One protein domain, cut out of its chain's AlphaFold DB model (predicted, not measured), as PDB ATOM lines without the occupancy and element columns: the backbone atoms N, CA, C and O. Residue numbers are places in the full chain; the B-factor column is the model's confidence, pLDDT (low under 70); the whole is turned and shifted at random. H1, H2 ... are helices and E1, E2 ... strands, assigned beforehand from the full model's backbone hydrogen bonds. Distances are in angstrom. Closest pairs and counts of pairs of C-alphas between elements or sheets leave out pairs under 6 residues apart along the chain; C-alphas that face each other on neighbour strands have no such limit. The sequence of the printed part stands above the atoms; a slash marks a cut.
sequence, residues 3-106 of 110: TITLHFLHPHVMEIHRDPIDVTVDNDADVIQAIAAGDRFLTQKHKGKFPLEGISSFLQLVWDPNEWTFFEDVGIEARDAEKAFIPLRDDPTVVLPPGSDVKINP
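Overview. This is residues 3 to 106 of the 110 residues of an uncharacterized protein of Candidatus Helarchaeota archaeon (UniProt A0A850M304). One twisted sheet of four strands has the long helix H2 packed on one face, over the half made by E2 and E1. The short helices H1 and H3 touch different parts of H2, and long loops make up much of the rest, the longest being residues 80 to 100 between E3 and E4. The printed part has 104 residues with three named helices and four named strands, in the order E1 H1 E2 H2 H3 E3 E4; the sheet is mixed, in the order E2 E1 E4 E3. The class is mixed, helices and strands, with under half of the residues in named elements. The whole is compact, with a radius of gyration of the C-alphas of 12.9 A, and rounded, spanning 34 by 28 by 22 A.

Arrangement. In the sheet, the inner strands E1, residues 3 to 8, and E4, residues 101 to 105, are parallel at 21 degrees, with N 7 and O 102 2.8 A apart, within hydrogen-bond range. The edge strand E2, residues 21 to 25, is antiparallel to E1 at 137 degrees, with N 4 and O 23 at 2.9 A. The other edge strand, E3, residues 75 to 79, forms a hairpin with E4, antiparallel at 176 degrees, with N 77 and O 103 at 3.0 A. H2, residues 31 to 45, is on the sheet, in two layers, a helix on one face of a sheet; its closest C-alphas to E2 are those of Val 23 and Ala 37, 6.2 A apart. H3, residues 59 to 62, only grazes the sheet with residues 61 to 62. E2, H2, H3 and E3 form a split strand-helix-strand unit, two strands running the same way with E1 and E4 between them; its crossover is right-handed. H3 only just touches residues 32 to 36 of H2, with 3 pairs of C-alphas within 8 A, the closest being Ile 35 and Leu 59 at 6.9 A. H1, residues 11 to 16, only just touches residues 42 to 45 of H2, also with 3 pairs, the closest C-alphas being those of Ile 16 and Lys 45 at 7.4 A; they run the same way at a steep tilt of 54 degrees. H1 and H3 are apart. Every O i to N i+4 pair is within hydrogen-bond range in H2, 1 of 2 in H1, and H3 is too short for one.

Along the chain. E1 begins at C-alpha 3, (-13.775, 22.873, 30.129), and is 16.1 A long. E2 measures 12.3 A, and E3 and E4 13.6 A each. H2 runs 20.8 A from C-alpha 31 at (-9.829, 33.514, 33.555). H1 measures 9.1 A and H3 5.1 A. E4 ends at C-alpha 105, (-13.363, 34.485, 46.924).

Size, cuts and confidence. The C-alphas farthest apart are those of Gly 54 and Glu 82, 38.0 A. The links H2 to H3, H3 to E3 and E3 to E4 are long. The printed part has no cut, and no printed residue is under 70 in pLDDT.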
ATOM      1  N   THR A   3     -13.004  22.769  28.882       98.25
ATOM      2  CA  THR A   3     -13.775  22.873  30.129       98.25
ATOM      3  C   THR A   3     -12.896  23.426  31.239       98.25
ATOM      4  O   THR A   3     -11.769  22.957  31.403       98.25
ATOM      5  N   ILE A   4     -13.421  24.398  31.980       98.50
ATOM      6  CA  ILE A   4     -12.832  24.975  33.192       98.50
ATOM      7  C   ILE A   4     -13.834  24.782  34.333       98.50
ATOM      8  O   ILE A   4     -15.029  24.992  34.127       98.50
ATOM      9  N   THR A   5     -13.359  24.423  35.518       98.62
ATOM     10  CA  THR A   5     -14.180  24.305  36.726       98.62
ATOM     11  C   THR A   5     -14.020  25.564  37.579       98.62
ATOM     12  O   THR A   5     -12.903  25.945  37.926       98.62
ATOM     13  N   LEU A   6     -15.132  26.216  37.919       98.38
ATOM     14  CA  LEU A   6     -15.177  27.451  38.707       98.38
ATOM     15  C   LEU A   6     -15.810  27.215  40.076       98.38
ATOM     16  O   LEU A   6     -16.883  26.621  40.179       98.38
ATOM     17  N   HIS A   7     -15.197  27.768  41.120       97.75
ATOM     18  CA  HIS A   7     -15.750  27.814  42.474       97.75
ATOM     19  C   HIS A   7     -15.955  29.271  42.879       97.75
ATOM     20  O   HIS A   7     -14.988  29.993  43.123       97.75
ATOM     21  N   PHE A   8     -17.216  29.695  42.970       96.19
ATOM     22  CA  PHE A   8     -17.583  31.024  43.457       96.19
ATOM     23  C   PHE A   8     -17.838  30.977  44.962       96.19
ATOM     24  O   PHE A   8     -18.896  30.545  45.419       96.19
ATOM     25  N   LEU A   9     -16.859  31.429  45.737       95.19
ATOM     26  CA  LEU A   9     -16.831  31.329  47.196       95.19
ATOM     27  C   LEU A   9     -17.417  32.574  47.876       95.19
ATOM     28  O   LEU A   9     -16.893  33.031  48.881       95.19
ATOM     29  N   HIS A  10     -18.505  33.123  47.330       93.38
ATOM     30  CA  HIS A  10     -19.245  34.224  47.951       93.38
ATOM     31  C   HIS A  10     -20.534  33.686  48.603       93.38
ATOM     32  O   HIS A  10     -21.290  32.983  47.919       93.38
ATOM     33  N   PRO A  11     -20.855  34.022  49.869       91.56
ATOM     34  CA  PRO A  11     -21.965  33.411  50.612       91.56
ATOM     35  C   PRO A  11     -23.309  33.417  49.871       91.56
ATOM     36  O   PRO A  11     -23.925  32.368  49.694       91.56
ATOM     37  N   HIS A  12     -23.723  34.569  49.343       90.12
ATOM     38  CA  HIS A  12     -24.986  34.689  48.608       90.12
ATOM     39  C   HIS A  12     -24.981  33.963  47.255       90.12
ATOM     40  O   HIS A  12     -26.029  33.541  46.776       90.12
ATOM     41  N   VAL A  13     -23.813  33.764  46.633       92.69
ATOM     42  CA  VAL A  13     -23.728  32.938  45.419       92.69
ATOM     43  C   VAL A  13     -23.883  31.464  45.793       92.69
ATOM     44  O   VAL A  13     -24.641  30.746  45.143       92.69
ATOM     45  N   MET A  14     -23.262  31.033  46.894       93.06
ATOM     46  CA  MET A  14     -23.359  29.662  47.404       93.06
ATOM     47  C   MET A  14     -24.766  29.283  47.898       93.06
ATOM     48  O   MET A  14     -25.106  28.099  47.903       93.06
ATOM     49  N   GLU A  15     -25.595  30.255  48.292       92.50
ATOM     50  CA  GLU A  15     -27.027  30.047  48.568       92.50
ATOM     51  C   GLU A  15     -27.815  29.676  47.301       92.50
ATOM     52  O   GLU A  15     -28.778  28.911  47.364       92.50
ATOM     53  N   ILE A  16     -27.394  30.186  46.141       91.94
ATOM     54  CA  ILE A  16     -28.017  29.907  44.842       91.94
ATOM     55  C   ILE A  16     -27.453  28.634  44.212       91.94
ATOM     56  O   ILE A  16     -28.204  27.817  43.667       91.94
ATOM     57  N   HIS A  17     -26.133  28.466  44.260       93.69
ATOM     58  CA  HIS A  17     -25.439  27.301  43.738       93.69
ATOM     59  C   HIS A  17     -24.122  27.079  44.484       93.69
ATOM     60  O   HIS A  17     -23.190  27.867  44.364       93.69
ATOM     61  N   ARG A  18     -24.062  25.996  45.265       94.50
ATOM     62  CA  ARG A  18     -22.897  25.649  46.089       94.50
ATOM     63  C   ARG A  18     -21.845  24.835  45.338       94.50
ATOM     64  O   ARG A  18     -20.676  24.885  45.708       94.50
ATOM     65  N   ASP A  19     -22.269  24.042  44.361       96.62
ATOM     66  CA  ASP A  19     -21.374  23.125  43.667       96.62
ATOM     67  C   ASP A  19     -20.463  23.886  42.687       96.62
ATOM     68  O   ASP A  19     -20.816  24.980  42.234       96.62
ATOM     69  N   PRO A  20     -19.287  23.331  42.351       97.06
ATOM     70  CA  PRO A  20     -18.446  23.892  41.306       97.06
ATOM     71  C   PRO A  20     -19.175  23.892  39.960       97.06
ATOM     72  O   PRO A  20     -19.931  22.969  39.645       97.06
ATOM     73  N   ILE A  21     -18.919  24.915  39.151       97.50
ATOM     74  CA  ILE A  21     -19.536  25.080  37.835       97.50
ATOM     75  C   ILE A  21     -18.512  24.731  36.767       97.50
ATOM     76  O   ILE A  21     -17.510  25.428  36.614       97.50
ATOM     77  N   ASP A  22     -18.808  23.710  35.975       98.06
ATOM     78  CA  ASP A  22     -18.064  23.442  34.751       98.06
ATOM     79  C   ASP A  22     -18.572  24.350  33.631       98.06
ATOM     80  O   ASP A  22     -19.742  24.302  33.236       98.06
ATOM     81  N   VAL A  23     -17.681  25.182  33.097       97.75
ATOM     82  CA  VAL A  23     -17.959  26.064  31.964       97.75
ATOM     83  C   VAL A  23     -17.152  25.646  30.748       97.75
ATOM     84  O   VAL A  23     -15.982  25.274  30.845       97.75
ATOM     85  N   THR A  24     -17.775  25.742  29.577       97.88
ATOM     86  CA  THR A  24     -17.109  25.499  28.297       97.88
ATOM     87  C   THR A  24     -16.731  26.835  27.669       97.88
ATOM     88  O   THR A  24     -17.603  27.656  27.389       97.88
ATOM     89  N   VAL A  25     -15.441  27.034  27.417       97.94
ATOM     90  CA  VAL A  25     -14.868  28.268  26.855       97.94
ATOM     91  C   VAL A  25     -13.969  27.958  25.659       97.94
ATOM     92  O   VAL A  25     -13.654  26.793  25.396       97.94
ATOM     93  N   ASP A  26     -13.565  28.980  24.908       98.19
ATOM     94  CA  ASP A  26     -12.634  28.825  23.788       98.19
ATOM     95  C   ASP A  26     -11.245  28.346  24.246       98.19
ATOM     96  O   ASP A  26     -10.890  28.402  25.422       98.19
ATOM     97  N   ASN A  27     -10.454  27.790  23.324       97.44
ATOM     98  CA  ASN A  27      -9.167  27.174  23.683       97.44
ATOM     99  C   ASN A  27      -8.132  28.195  24.164       97.44
ATOM    100  O   ASN A  27      -7.288  27.861  24.991       97.44
ATOM    101  N   ASP A  28      -8.227  29.422  23.677       97.62
ATOM    102  CA  ASP A  28      -7.424  30.584  24.043       97.62
ATOM    103  C   ASP A  28      -8.002  31.357  25.237       97.62
ATOM    104  O   ASP A  28      -7.424  32.358  25.634       97.62
ATOM    105  N   ALA A  29      -9.095  30.878  25.850       97.44
ATOM    106  CA  ALA A  29      -9.758  31.620  26.911       97.44
ATOM    107  C   ALA A  29      -8.904  31.773  28.181       97.44
ATOM    108  O   ALA A  29      -8.331  30.787  28.672       97.44
ATOM    109  N   ASP A  30      -8.892  32.986  28.724       96.88
ATOM    110  CA  ASP A  30      -8.323  33.335  30.025       96.88
ATOM    111  C   ASP A  30      -9.346  33.173  31.171       96.88
ATOM    112  O   ASP A  30     -10.463  32.662  30.997       96.88
ATOM    113  N   VAL A  31      -8.956  33.584  32.379       96.69
ATOM    114  CA  VAL A  31      -9.829  33.514  33.555       96.69
ATOM    115  C   VAL A  31     -10.987  34.510  33.510       96.69
ATOM    116  O   VAL A  31     -12.070  34.187  33.993       96.69
ATOM    117  N   ILE A  32     -10.824  35.679  32.887       95.38
ATOM    118  CA  ILE A  32     -11.889  36.683  32.771       95.38
ATOM    119  C   ILE A  32     -13.026  36.110  31.921       95.38
ATOM    120  O   ILE A  32     -14.200  36.174  32.299       95.38
ATOM    121  N   GLN A  33     -12.680  35.474  30.801       96.50
ATOM    122  CA  GLN A  33     -13.637  34.796  29.928       96.50
ATOM    123  C   GLN A  33     -14.309  33.605  30.623       96.50
ATOM    124  O   GLN A  33     -15.512  33.390  30.436       96.50
ATOM    125  N   ALA A  34     -13.575  32.853  31.451       97.50
ATOM    126  CA  ALA A  34     -14.152  31.784  32.263       97.50
ATOM    127  C   ALA A  34     -15.165  32.327  33.285       97.50
ATOM    128  O   ALA A  34     -16.301  31.851  33.319       97.50
ATOM    129  N   ILE A  35     -14.816  33.369  34.046       96.75
ATOM    130  CA  ILE A  35     -15.728  34.006  35.011       96.75
ATOM    131  C   ILE A  35     -16.986  34.516  34.306       96.75
ATOM    132  O   ILE A  35     -18.094  34.231  34.758       96.75
ATOM    133  N   ALA A  36     -16.846  35.180  33.156       95.38
ATOM    134  CA  ALA A  36     -17.986  35.656  32.376       95.38
ATOM    135  C   ALA A  36     -18.915  34.513  31.911       95.38
ATOM    136  O   ALA A  36     -20.132  34.697  31.809       95.38
ATOM    137  N   ALA A  37     -18.377  33.320  31.634       96.69
ATOM    138  CA  ALA A  37     -19.190  32.135  31.361       96.69
ATOM    139  C   ALA A  37     -19.921  31.640  32.624       96.69
ATOM    140  O   ALA A  37     -21.109  31.306  32.552       96.69
ATOM    141  N   GLY A  38     -19.255  31.665  33.782       96.31
ATOM    142  CA  GLY A  38     -19.855  31.363  35.084       96.31
ATOM    143  C   GLY A  38     -20.983  32.330  35.459       96.31
ATOM    144  O   GLY A  38     -22.048  31.900  35.895       96.31
ATOM    145  N   ASP A  39     -20.822  33.624  35.180       94.62
ATOM    146  CA  ASP A  39     -21.851  34.646  35.405       94.62
ATOM    147  C   ASP A  39     -23.136  34.364  34.632       94.62
ATOM    148  O   ASP A  39     -24.243  34.521  35.158       94.62
ATOM    149  N   ARG A  40     -23.008  33.917  33.377       94.81
ATOM    150  CA  ARG A  40     -24.162  33.527  32.556       94.81
ATOM    151  C   ARG A  40     -24.889  32.341  33.178       94.81
ATOM    152  O   ARG A  40     -26.119  32.358  33.233       94.81
ATOM    153  N   PHE A  41     -24.150  31.350  33.677       95.44
ATOM    154  CA  PHE A  41     -24.734  30.216  34.389       95.44
ATOM    155  C   PHE A  41     -25.480  30.671  35.650       95.44
ATOM    156  O   PHE A  41     -26.651  30.330  35.824       95.44
ATOM    157  N   LEU A  42     -24.847  31.484  36.503       94.31
ATOM    158  CA  LEU A  42     -25.456  31.994  37.737       94.31
ATOM    159  C   LEU A  42     -26.719  32.808  37.447       94.31
ATOM    160  O   LEU A  42     -27.752  32.610  38.085       94.31
ATOM    161  N   THR A  43     -26.667  33.656  36.421       93.88
ATOM    162  CA  THR A  43     -27.807  34.459  35.968       93.88
ATOM    163  C   THR A  43     -28.969  33.576  35.510       93.88
ATOM    164  O   THR A  43     -30.120  33.804  35.885       93.88
ATOM    165  N   GLN A  44     -28.695  32.528  34.728       93.31
ATOM    166  CA  GLN A  44     -29.718  31.566  34.305       93.31
ATOM    167  C   GLN A  44     -30.306  30.805  35.497       93.31
ATOM    168  O   GLN A  44     -31.524  30.628  35.582       93.31
ATOM    169  N   LYS A  45     -29.458  30.402  36.449       92.81
ATOM    170  CA  LYS A  45     -29.883  29.718  37.672       92.81
ATOM    171  C   LYS A  45     -30.770  30.608  38.545       92.81
ATOM    172  O   LYS A  45     -31.726  30.117  39.145       92.81
ATOM    173  N   HIS A  46     -30.513  31.912  38.554       93.06
ATOM    174  CA  HIS A  46     -31.247  32.909  39.326       93.06
ATOM    175  C   HIS A  46     -32.279  33.681  38.478       93.06
ATOM    176  O   HIS A  46     -32.385  34.905  38.509       93.06
ATOM    177  N   LYS A  47     -33.106  32.947  37.717       91.75
ATOM    178  CA  LYS A  47     -34.287  33.487  37.005       91.75
ATOM    179  C   LYS A  47     -33.973  34.665  36.064       91.75
ATOM    180  O   LYS A  47     -34.796  35.565  35.901       91.75
ATOM    181  N   GLY A  48     -32.796  34.661  35.444       88.88
ATOM    182  CA  GLY A  48     -32.367  35.696  34.503       88.88
ATOM    183  C   GLY A  48     -31.831  36.971  35.156       88.88
ATOM    184  O   GLY A  48     -31.642  37.961  34.454       88.88
ATOM    185  N   LYS A  49     -31.591  36.972  36.472       88.69
ATOM    186  CA  LYS A  49     -30.940  38.069  37.198       88.69
ATOM    187  C   LYS A  49     -29.654  37.573  37.840       88.69
ATOM    188  O   LYS A  49     -29.571  36.407  38.207       88.69
ATOM    189  N   PHE A  50     -28.669  38.449  37.997       91.50
ATOM    190  CA  PHE A  50     -27.500  38.117  38.802       91.50
ATOM    191  C   PHE A  50     -27.919  38.001  40.284       91.50
ATOM    192  O   PHE A  50     -28.786  38.765  40.714       91.50
ATOM    193  N   PRO A  51     -27.384  37.041  41.058       88.19
ATOM    194  CA  PRO A  51     -27.883  36.735  42.403       88.19
ATOM    195  C   PRO A  51     -27.546  37.769  43.485       88.19
ATOM    196  O   PRO A  51     -28.011  37.629  44.611       88.19
ATOM    197  N   LEU A  52     -26.752  38.791  43.162       90.69
ATOM    198  CA  LEU A  52     -26.357  39.851  44.085       90.69
ATOM    199  C   LEU A  52     -27.040  41.164  43.697       90.69
ATOM    200  O   LEU A  52     -27.030  41.555  42.529       90.69
ATOM    201  N   GLU A  53     -27.647  41.837  44.673       88.62
ATOM    202  CA  GLU A  53     -28.318  43.114  44.434       88.62
ATOM    203  C   GLU A  53     -27.311  44.219  44.090       88.62
ATOM    204  O   GLU A  53     -26.227  44.300  44.658       88.62
ATOM    205  N   GLY A  54     -27.678  45.094  43.151       88.88
ATOM    206  CA  GLY A  54     -26.866  46.255  42.774       88.88
ATOM    207  C   GLY A  54     -25.696  45.968  41.824       88.88
ATOM    208  O   GLY A  54     -25.105  46.921  41.323       88.88
ATOM    209  N   ILE A  55     -25.409  44.700  41.514       91.25
ATOM    210  CA  ILE A  55     -24.349  44.301  40.578       91.25
ATOM    211  C   ILE A  55     -24.882  43.358  39.491       91.25
ATOM    212  O   ILE A  55     -25.941  42.746  39.630       91.25
ATOM    213  N   SER A  56     -24.163  43.256  38.374       89.94
ATOM    214  CA  SER A  56     -24.589  42.481  37.197       89.94
ATOM    215  C   SER A  56     -23.676  41.307  36.843       89.94
ATOM    216  O   SER A  56     -23.974  40.582  35.897       89.94
ATOM    217  N   SER A  57     -22.550  41.148  37.536       92.50
ATOM    218  CA  SER A  57     -21.524  40.151  37.220       92.50
ATOM    219  C   SER A  57     -20.594  39.957  38.413       92.50
ATOM    220  O   SER A  57     -20.327  40.909  39.148       92.50
ATOM    221  N   PHE A  58     -20.059  38.748  38.577       93.88
ATOM    222  CA  PHE A  58     -19.054  38.455  39.591       93.88
ATOM    223  C   PHE A  58     -17.742  39.198  39.326       93.88
ATOM    224  O   PHE A  58     -17.063  39.564  40.279       93.88
ATOM    225  N   LEU A  59     -17.408  39.496  38.058       93.06
ATOM    226  CA  LEU A  59     -16.220  40.291  37.704       93.06
ATOM    227  C   LEU A  59     -16.199  41.652  38.405       93.06
ATOM    228  O   LEU A  59     -15.130  42.102  38.793       93.06
ATOM    229  N   GLN A  60     -17.363  42.274  38.632       92.94
ATOM    230  CA  GLN A  60     -17.446  43.565  39.331       92.94
ATOM    231  C   GLN A  60     -16.949  43.502  40.780       92.94
ATOM    232  O   GLN A  60     -16.622  44.541  41.341       92.94
ATOM    233  N   LEU A  61     -16.903  42.309  41.378       93.00
ATOM    234  CA  LEU A  61     -16.404  42.100  42.736       93.00
ATOM    235  C   LEU A  61     -14.923  41.755  42.788       93.00
ATOM    236  O   LEU A  61     -14.341  41.801  43.863       93.00
ATOM    237  N   VAL A  62     -14.334  41.330  41.669       93.44
ATOM    238  CA  VAL A  62     -13.009  40.701  41.694       93.44
ATOM    239  C   VAL A  62     -11.964  41.400  40.844       93.44
ATOM    240  O   VAL A  62     -10.780  41.194  41.078       93.44
ATOM    241  N   TRP A  63     -12.376  42.205  39.868       93.69
ATOM    242  CA  TRP A  63     -11.514  42.699  38.802       93.69
ATOM    243  C   TRP A  63     -11.532  44.225  38.693       93.69
ATOM    244  O   TRP A  63     -12.604  44.820  38.555       93.69
ATOM    245  N   ASP A  64     -10.348  44.842  38.653       92.75
ATOM    246  CA  ASP A  64     -10.165  46.245  38.290       92.75
ATOM    247  C   ASP A  64      -9.887  46.373  36.778       92.75
ATOM    248  O   ASP A  64      -8.802  46.023  36.301       92.75
ATOM    249  N   PRO A  65     -10.832  46.904  35.980       90.31
ATOM    250  CA  PRO A  65     -10.628  47.078  34.546       90.31
ATOM    251  C   PRO A  65      -9.650  48.208  34.186       90.31
ATOM    252  O   PRO A  65      -9.219  48.262  33.035       90.31
ATOM    253  N   ASN A  66      -9.327  49.116  35.111       92.00
ATOM    254  CA  ASN A  66      -8.397  50.221  34.868       92.00
ATOM    255  C   ASN A  66      -6.949  49.775  35.059       92.00
ATOM    256  O   ASN A  66      -6.086  50.148  34.266       92.00
ATOM    257  N   GLU A  67      -6.698  48.985  36.103       91.69
ATOM    258  CA  GLU A  67      -5.368  48.442  36.396       91.69
ATOM    259  C   GLU A  67      -5.103  47.117  35.680       91.69
ATOM    260  O   GLU A  67      -3.948  46.732  35.510       91.69
ATOM    261  N   TRP A  68      -6.160  46.465  35.189       89.62
ATOM    262  CA  TRP A  68      -6.098  45.155  34.548       89.62
ATOM    263  C   TRP A  68      -5.562  44.076  35.501       89.62
ATOM    264  O   TRP A  68      -4.723  43.247  35.141       89.62
ATOM    265  N   THR A  69      -6.055  44.105  36.738       92.75
ATOM    266  CA  THR A  69      -5.645  43.236  37.847       92.75
ATOM    267  C   THR A  69      -6.851  42.811  38.686       92.75
ATOM    268  O   THR A  69      -7.943  43.374  38.586       92.75
ATOM    269  N   PHE A  70      -6.672  41.792  39.528       93.69
ATOM    270  CA  PHE A  70      -7.645  41.489  40.580       93.69
ATOM    271  C   PHE A  70      -7.497  42.477  41.741       93.69
ATOM    272  O   PHE A  70      -6.369  42.855  42.063       93.69
ATOM    273  N   PHE A  71      -8.601  42.836  42.406       93.00
ATOM    274  CA  PHE A  71      -8.523  43.647  43.627       93.00
ATOM    275  C   PHE A  71      -7.672  42.947  44.700       93.00
ATOM    276  O   PHE A  71      -7.606  41.713  44.770       93.00
ATOM    277  N   GLU A  72      -6.984  43.733  45.532       90.44
ATOM    278  CA  GLU A  72      -5.971  43.223  46.465       90.44
ATOM    279  C   GLU A  72      -6.530  42.191  47.463       90.44
ATOM    280  O   GLU A  72      -5.851  41.206  47.790       90.44
ATOM    281  N   ASP A  73      -7.777  42.390  47.892       90.62
ATOM    282  CA  ASP A  73      -8.543  41.612  48.870       90.62
ATOM    283  C   ASP A  73      -9.242  40.367  48.291       90.62
ATOM    284  O   ASP A  73      -9.811  39.563  49.034       90.62
ATOM    285  N   VAL A  74      -9.117  40.124  46.985       93.19
ATOM    286  CA  VAL A  74      -9.743  38.982  46.309       93.19
ATOM    287  C   VAL A  74      -8.848  37.751  46.351       93.19
ATOM    288  O   VAL A  74      -7.782  37.693  45.735       93.19
ATOM    289  N   GLY A  75      -9.304  36.684  46.989       94.19
ATOM    290  CA  GLY A  75      -8.656  35.380  46.920       94.19
ATOM    291  C   GLY A  75      -8.898  34.736  45.560       94.19
ATOM    292  O   GLY A  75     -10.027  34.360  45.256       94.19
ATOM    293  N   ILE A  76      -7.847  34.558  44.761       95.12
ATOM    294  CA  ILE A  76      -7.908  33.784  43.519       95.12
ATOM    295  C   ILE A  76      -6.814  32.719  43.497       95.12
ATOM    296  O   ILE A  76      -5.630  33.011  43.658       95.12
ATOM    297  N   GLU A  77      -7.224  31.469  43.307       96.38
ATOM    298  CA  GLU A  77      -6.327  30.325  43.159       96.38
ATOM    299  C   GLU A  77      -6.732  29.548  41.911       96.38
ATOM    300  O   GLU A  77      -7.904  29.215  41.739       96.38
ATOM    301  N   ALA A  78      -5.763  29.229  41.057       97.88
ATOM    302  CA  ALA A  78      -5.988  28.387  39.896       97.88
ATOM    303  C   ALA A  78      -4.961  27.268  39.827       97.88
ATOM    304  O   ALA A  78      -3.774  27.455  40.114       97.88
ATOM    305  N   ARG A  79      -5.441  26.090  39.439       98.31
ATOM    306  CA  ARG A  79      -4.619  24.908  39.222       98.31
ATOM    307  C   ARG A  79      -4.998  24.225  37.927       98.31
ATOM    308  O   ARG A  79      -6.174  24.189  37.587       98.31
ATOM    309  N   ASP A  80      -4.027  23.648  37.237       97.62
ATOM    310  CA  ASP A  80      -4.302  22.828  36.060       97.62
ATOM    311  C   ASP A  80      -4.822  21.424  36.439       97.62
ATOM    312  O   ASP A  80      -5.024  21.086  37.615       97.62
ATOM    313  N   ALA A  81      -5.039  20.582  35.426       96.94
ATOM    314  CA  ALA A  81      -5.495  19.207  35.607       96.94
ATOM    315  C   ALA A  81      -4.516  18.342  36.434       96.94
ATOM    316  O   ALA A  81      -4.952  17.425  37.134       96.94
ATOM    317  N   GLU A  82      -3.218  18.656  36.404       97.44
ATOM    318  CA  GLU A  82      -2.160  17.992  37.179       97.44
ATOM    319  C   GLU A  82      -1.969  18.611  38.576       97.44
ATOM    320  O   GLU A  82      -1.122  18.171  39.353       97.44
ATOM    321  N   LYS A  83      -2.808  19.590  38.935       96.00
ATOM    322  CA  LYS A  83      -2.777  20.358  40.187       96.00
ATOM    323  C   LYS A  83      -1.578  21.300  40.325       96.00
ATOM    324  O   LYS A  83      -1.349  21.813  41.431       96.00
ATOM    325  N   ALA A  84      -0.866  21.579  39.232       97.75
ATOM    326  CA  ALA A  84       0.162  22.608  39.195       97.75
ATOM    327  C   ALA A  84      -0.475  24.000  39.292       97.75
ATOM    328  O   ALA A  84      -1.580  24.229  38.805       97.75
ATOM    329  N   PHE A  85       0.208  24.918  39.974       97.38
ATOM    330  CA  PHE A  85      -0.280  26.276  40.205       97.38
ATOM    331  C   PHE A  85      -0.220  27.122  38.927       97.38
ATOM    332  O   PHE A  85       0.779  27.083  38.209       97.38
ATOM    333  N   ILE A  86      -1.263  27.920  38.690       97.50
ATOM    334  CA  ILE A  86      -1.344  28.885  37.591       97.50
ATOM    335  C   ILE A  86      -1.309  30.301  38.196       97.50
ATOM    336  O   ILE A  86      -2.196  30.636  38.988       97.50
ATOM    337  N   PRO A  87      -0.324  31.148  37.845       94.38
ATOM    338  CA  PRO A  87      -0.083  32.431  38.506       94.38
ATOM    339  C   PRO A  87      -1.007  33.554  38.004       94.38
ATOM    340  O   PRO A  87      -0.555  34.565  37.479       94.38
ATOM    341  N   LEU A  88      -2.322  33.407  38.194       94.50
ATOM    342  CA  LEU A  88      -3.310  34.391  37.716       94.50
ATOM    343  C   LEU A  88      -3.181  35.781  38.358       94.50
ATOM    344  O   LEU A  88      -3.615  36.764  37.768       94.50
ATOM    345  N   ARG A  89      -2.614  35.864  39.567       91.38
ATOM    346  CA  ARG A  89      -2.319  37.141  40.238       91.38
ATOM    347  C   ARG A  89      -1.198  37.916  39.541       91.38
ATOM    348  O   ARG A  89      -1.226  39.140  39.576       91.38
ATOM    349  N   ASP A  90      -0.249  37.213  38.927       92.25
ATOM    350  CA  ASP A  90       0.882  37.831  38.231       92.25
ATOM    351  C   ASP A  90       0.495  38.203  36.795       92.25
ATOM    352  O   ASP A  90       0.888  39.257  36.299       92.25
ATOM    353  N   ASP A  91      -0.287  37.341  36.137       92.62
ATOM    354  CA  ASP A  91      -0.810  37.576  34.794       92.62
ATOM    355  C   ASP A  91      -2.226  36.981  34.632       92.62
ATOM    356  O   ASP A  91      -2.388  35.771  34.422       92.62
ATOM    357  N   PRO A  92      -3.276  37.818  34.696       91.31
ATOM    358  CA  PRO A  92      -4.663  37.385  34.535       91.31
ATOM    359  C   PRO A  92      -5.022  37.014  33.089       91.31
ATOM    360  O   PRO A  92      -6.087  36.446  32.857       91.31
ATOM    361  N   THR A  93      -4.155  37.313  32.117       92.50
ATOM    362  CA  THR A  93      -4.367  36.989  30.697       92.50
ATOM    363  C   THR A  93      -3.772  35.641  30.298       92.50
ATOM    364  O   THR A  93      -3.885  35.221  29.144       92.50
ATOM    365  N   VAL A  94      -3.172  34.918  31.252       95.56
ATOM    366  CA  VAL A  94      -2.717  33.544  31.035       95.56
ATOM    367  C   VAL A  94      -3.879  32.682  30.549       95.56
ATOM    368  O   VAL A  94      -4.923  32.552  31.193       95.56
ATOM    369  N   VAL A  95      -3.653  32.025  29.412       97.44
ATOM    370  CA  VAL A  95      -4.583  31.046  28.855       97.44
ATOM    371  C   VAL A  95      -4.724  29.884  29.833       97.44
ATOM    372  O   VAL A  95      -3.755  29.180  30.118       97.44
ATOM    373  N   LEU A  96      -5.945  29.632  30.304       97.69
ATOM    374  CA  LEU A  96      -6.204  28.538  31.238       97.69
ATOM    375  C   LEU A  96      -6.025  27.172  30.551       97.69
ATOM    376  O   LEU A  96      -6.688  26.909  29.545       97.69
ATOM    377  N   PRO A  97      -5.195  26.252  31.058       97.62
ATOM    378  CA  PRO A  97      -5.146  24.890  30.538       97.62
ATOM    379  C   PRO A  97      -6.518  24.185  30.605       97.62
ATOM    380  O   PRO A  97      -7.331  24.479  31.486       97.62
ATOM    381  N   PRO A  98      -6.818  23.235  29.703       98.00
ATOM    382  CA  PRO A  98      -8.016  22.407  29.820       98.00
ATOM    383  C   PRO A  98      -8.079  21.675  31.166       98.00
ATOM    384  O   PRO A  98      -7.073  21.143  31.631       98.00
ATOM    385  N   GLY A  99      -9.263  21.625  31.779       97.75
ATOM    386  CA  GLY A  99      -9.459  20.996  33.086       97.75
ATOM    387  C   GLY A  99      -8.912  21.810  34.259       97.75
ATOM    388  O   GLY A  99      -8.741  21.248  35.341       97.75
ATOM    389  N   SER A 100      -8.621  23.102  34.060       98.38
ATOM    390  CA  SER A 100      -8.221  23.967  35.171       98.38
ATOM    391  C   SER A 100      -9.348  24.123  36.189       98.38
ATOM    392  O   SER A 100     -10.516  24.254  35.825       98.38
ATOM    393  N   ASP A 101      -8.962  24.152  37.458       98.31
ATOM    394  CA  ASP A 101      -9.799  24.375  38.632       98.31
ATOM    395  C   ASP A 101      -9.481  25.766  39.187       98.31
ATOM    396  O   ASP A 101      -8.337  26.036  39.559       98.31
ATOM    397  N   VAL A 102     -10.470  26.658  39.203       98.31
ATOM    398  CA  VAL A 102     -10.303  28.058  39.605       98.31
ATOM    399  C   VAL A 102     -11.240  28.373  40.764       98.31
ATOM    400  O   VAL A 102     -12.457  28.237  40.652       98.31
ATOM    401  N   LYS A 103     -10.673  28.824  41.879       97.56
ATOM    402  CA  LYS A 103     -11.395  29.227  43.086       97.56
ATOM    403  C   LYS A 103     -11.293  30.723  43.272       97.56
ATOM    404  O   LYS A 103     -10.200  31.278  43.193       97.56
ATOM    405  N   ILE A 104     -12.433  31.351  43.537       96.44
ATOM    406  CA  ILE A 104     -12.539  32.803  43.595       96.44
ATOM    407  C   ILE A 104     -13.357  33.183  44.823       96.44
ATOM    408  O   ILE A 104     -14.520  32.794  44.943       96.44
ATOM    409  N   ASN A 105     -12.746  33.937  45.728       95.31
ATOM    410  CA  ASN A 105     -13.363  34.485  46.924       95.31
ATOM    411  C   ASN A 105     -13.166  36.011  46.941       95.31
ATOM    412  O   ASN A 105     -12.046  36.450  47.194       95.31
ATOM    413  N   PRO A 106     -14.204  36.819  46.676       91.75
ATOM    414  CA  PRO A 106     -14.095  38.276  46.732       91.75
ATOM    415  C   PRO A 106     -13.835  38.789  48.157       91.75
ATOM    416  O   PRO A 106     -13.210  39.825  48.309       91.75
TER     417      PRO A 106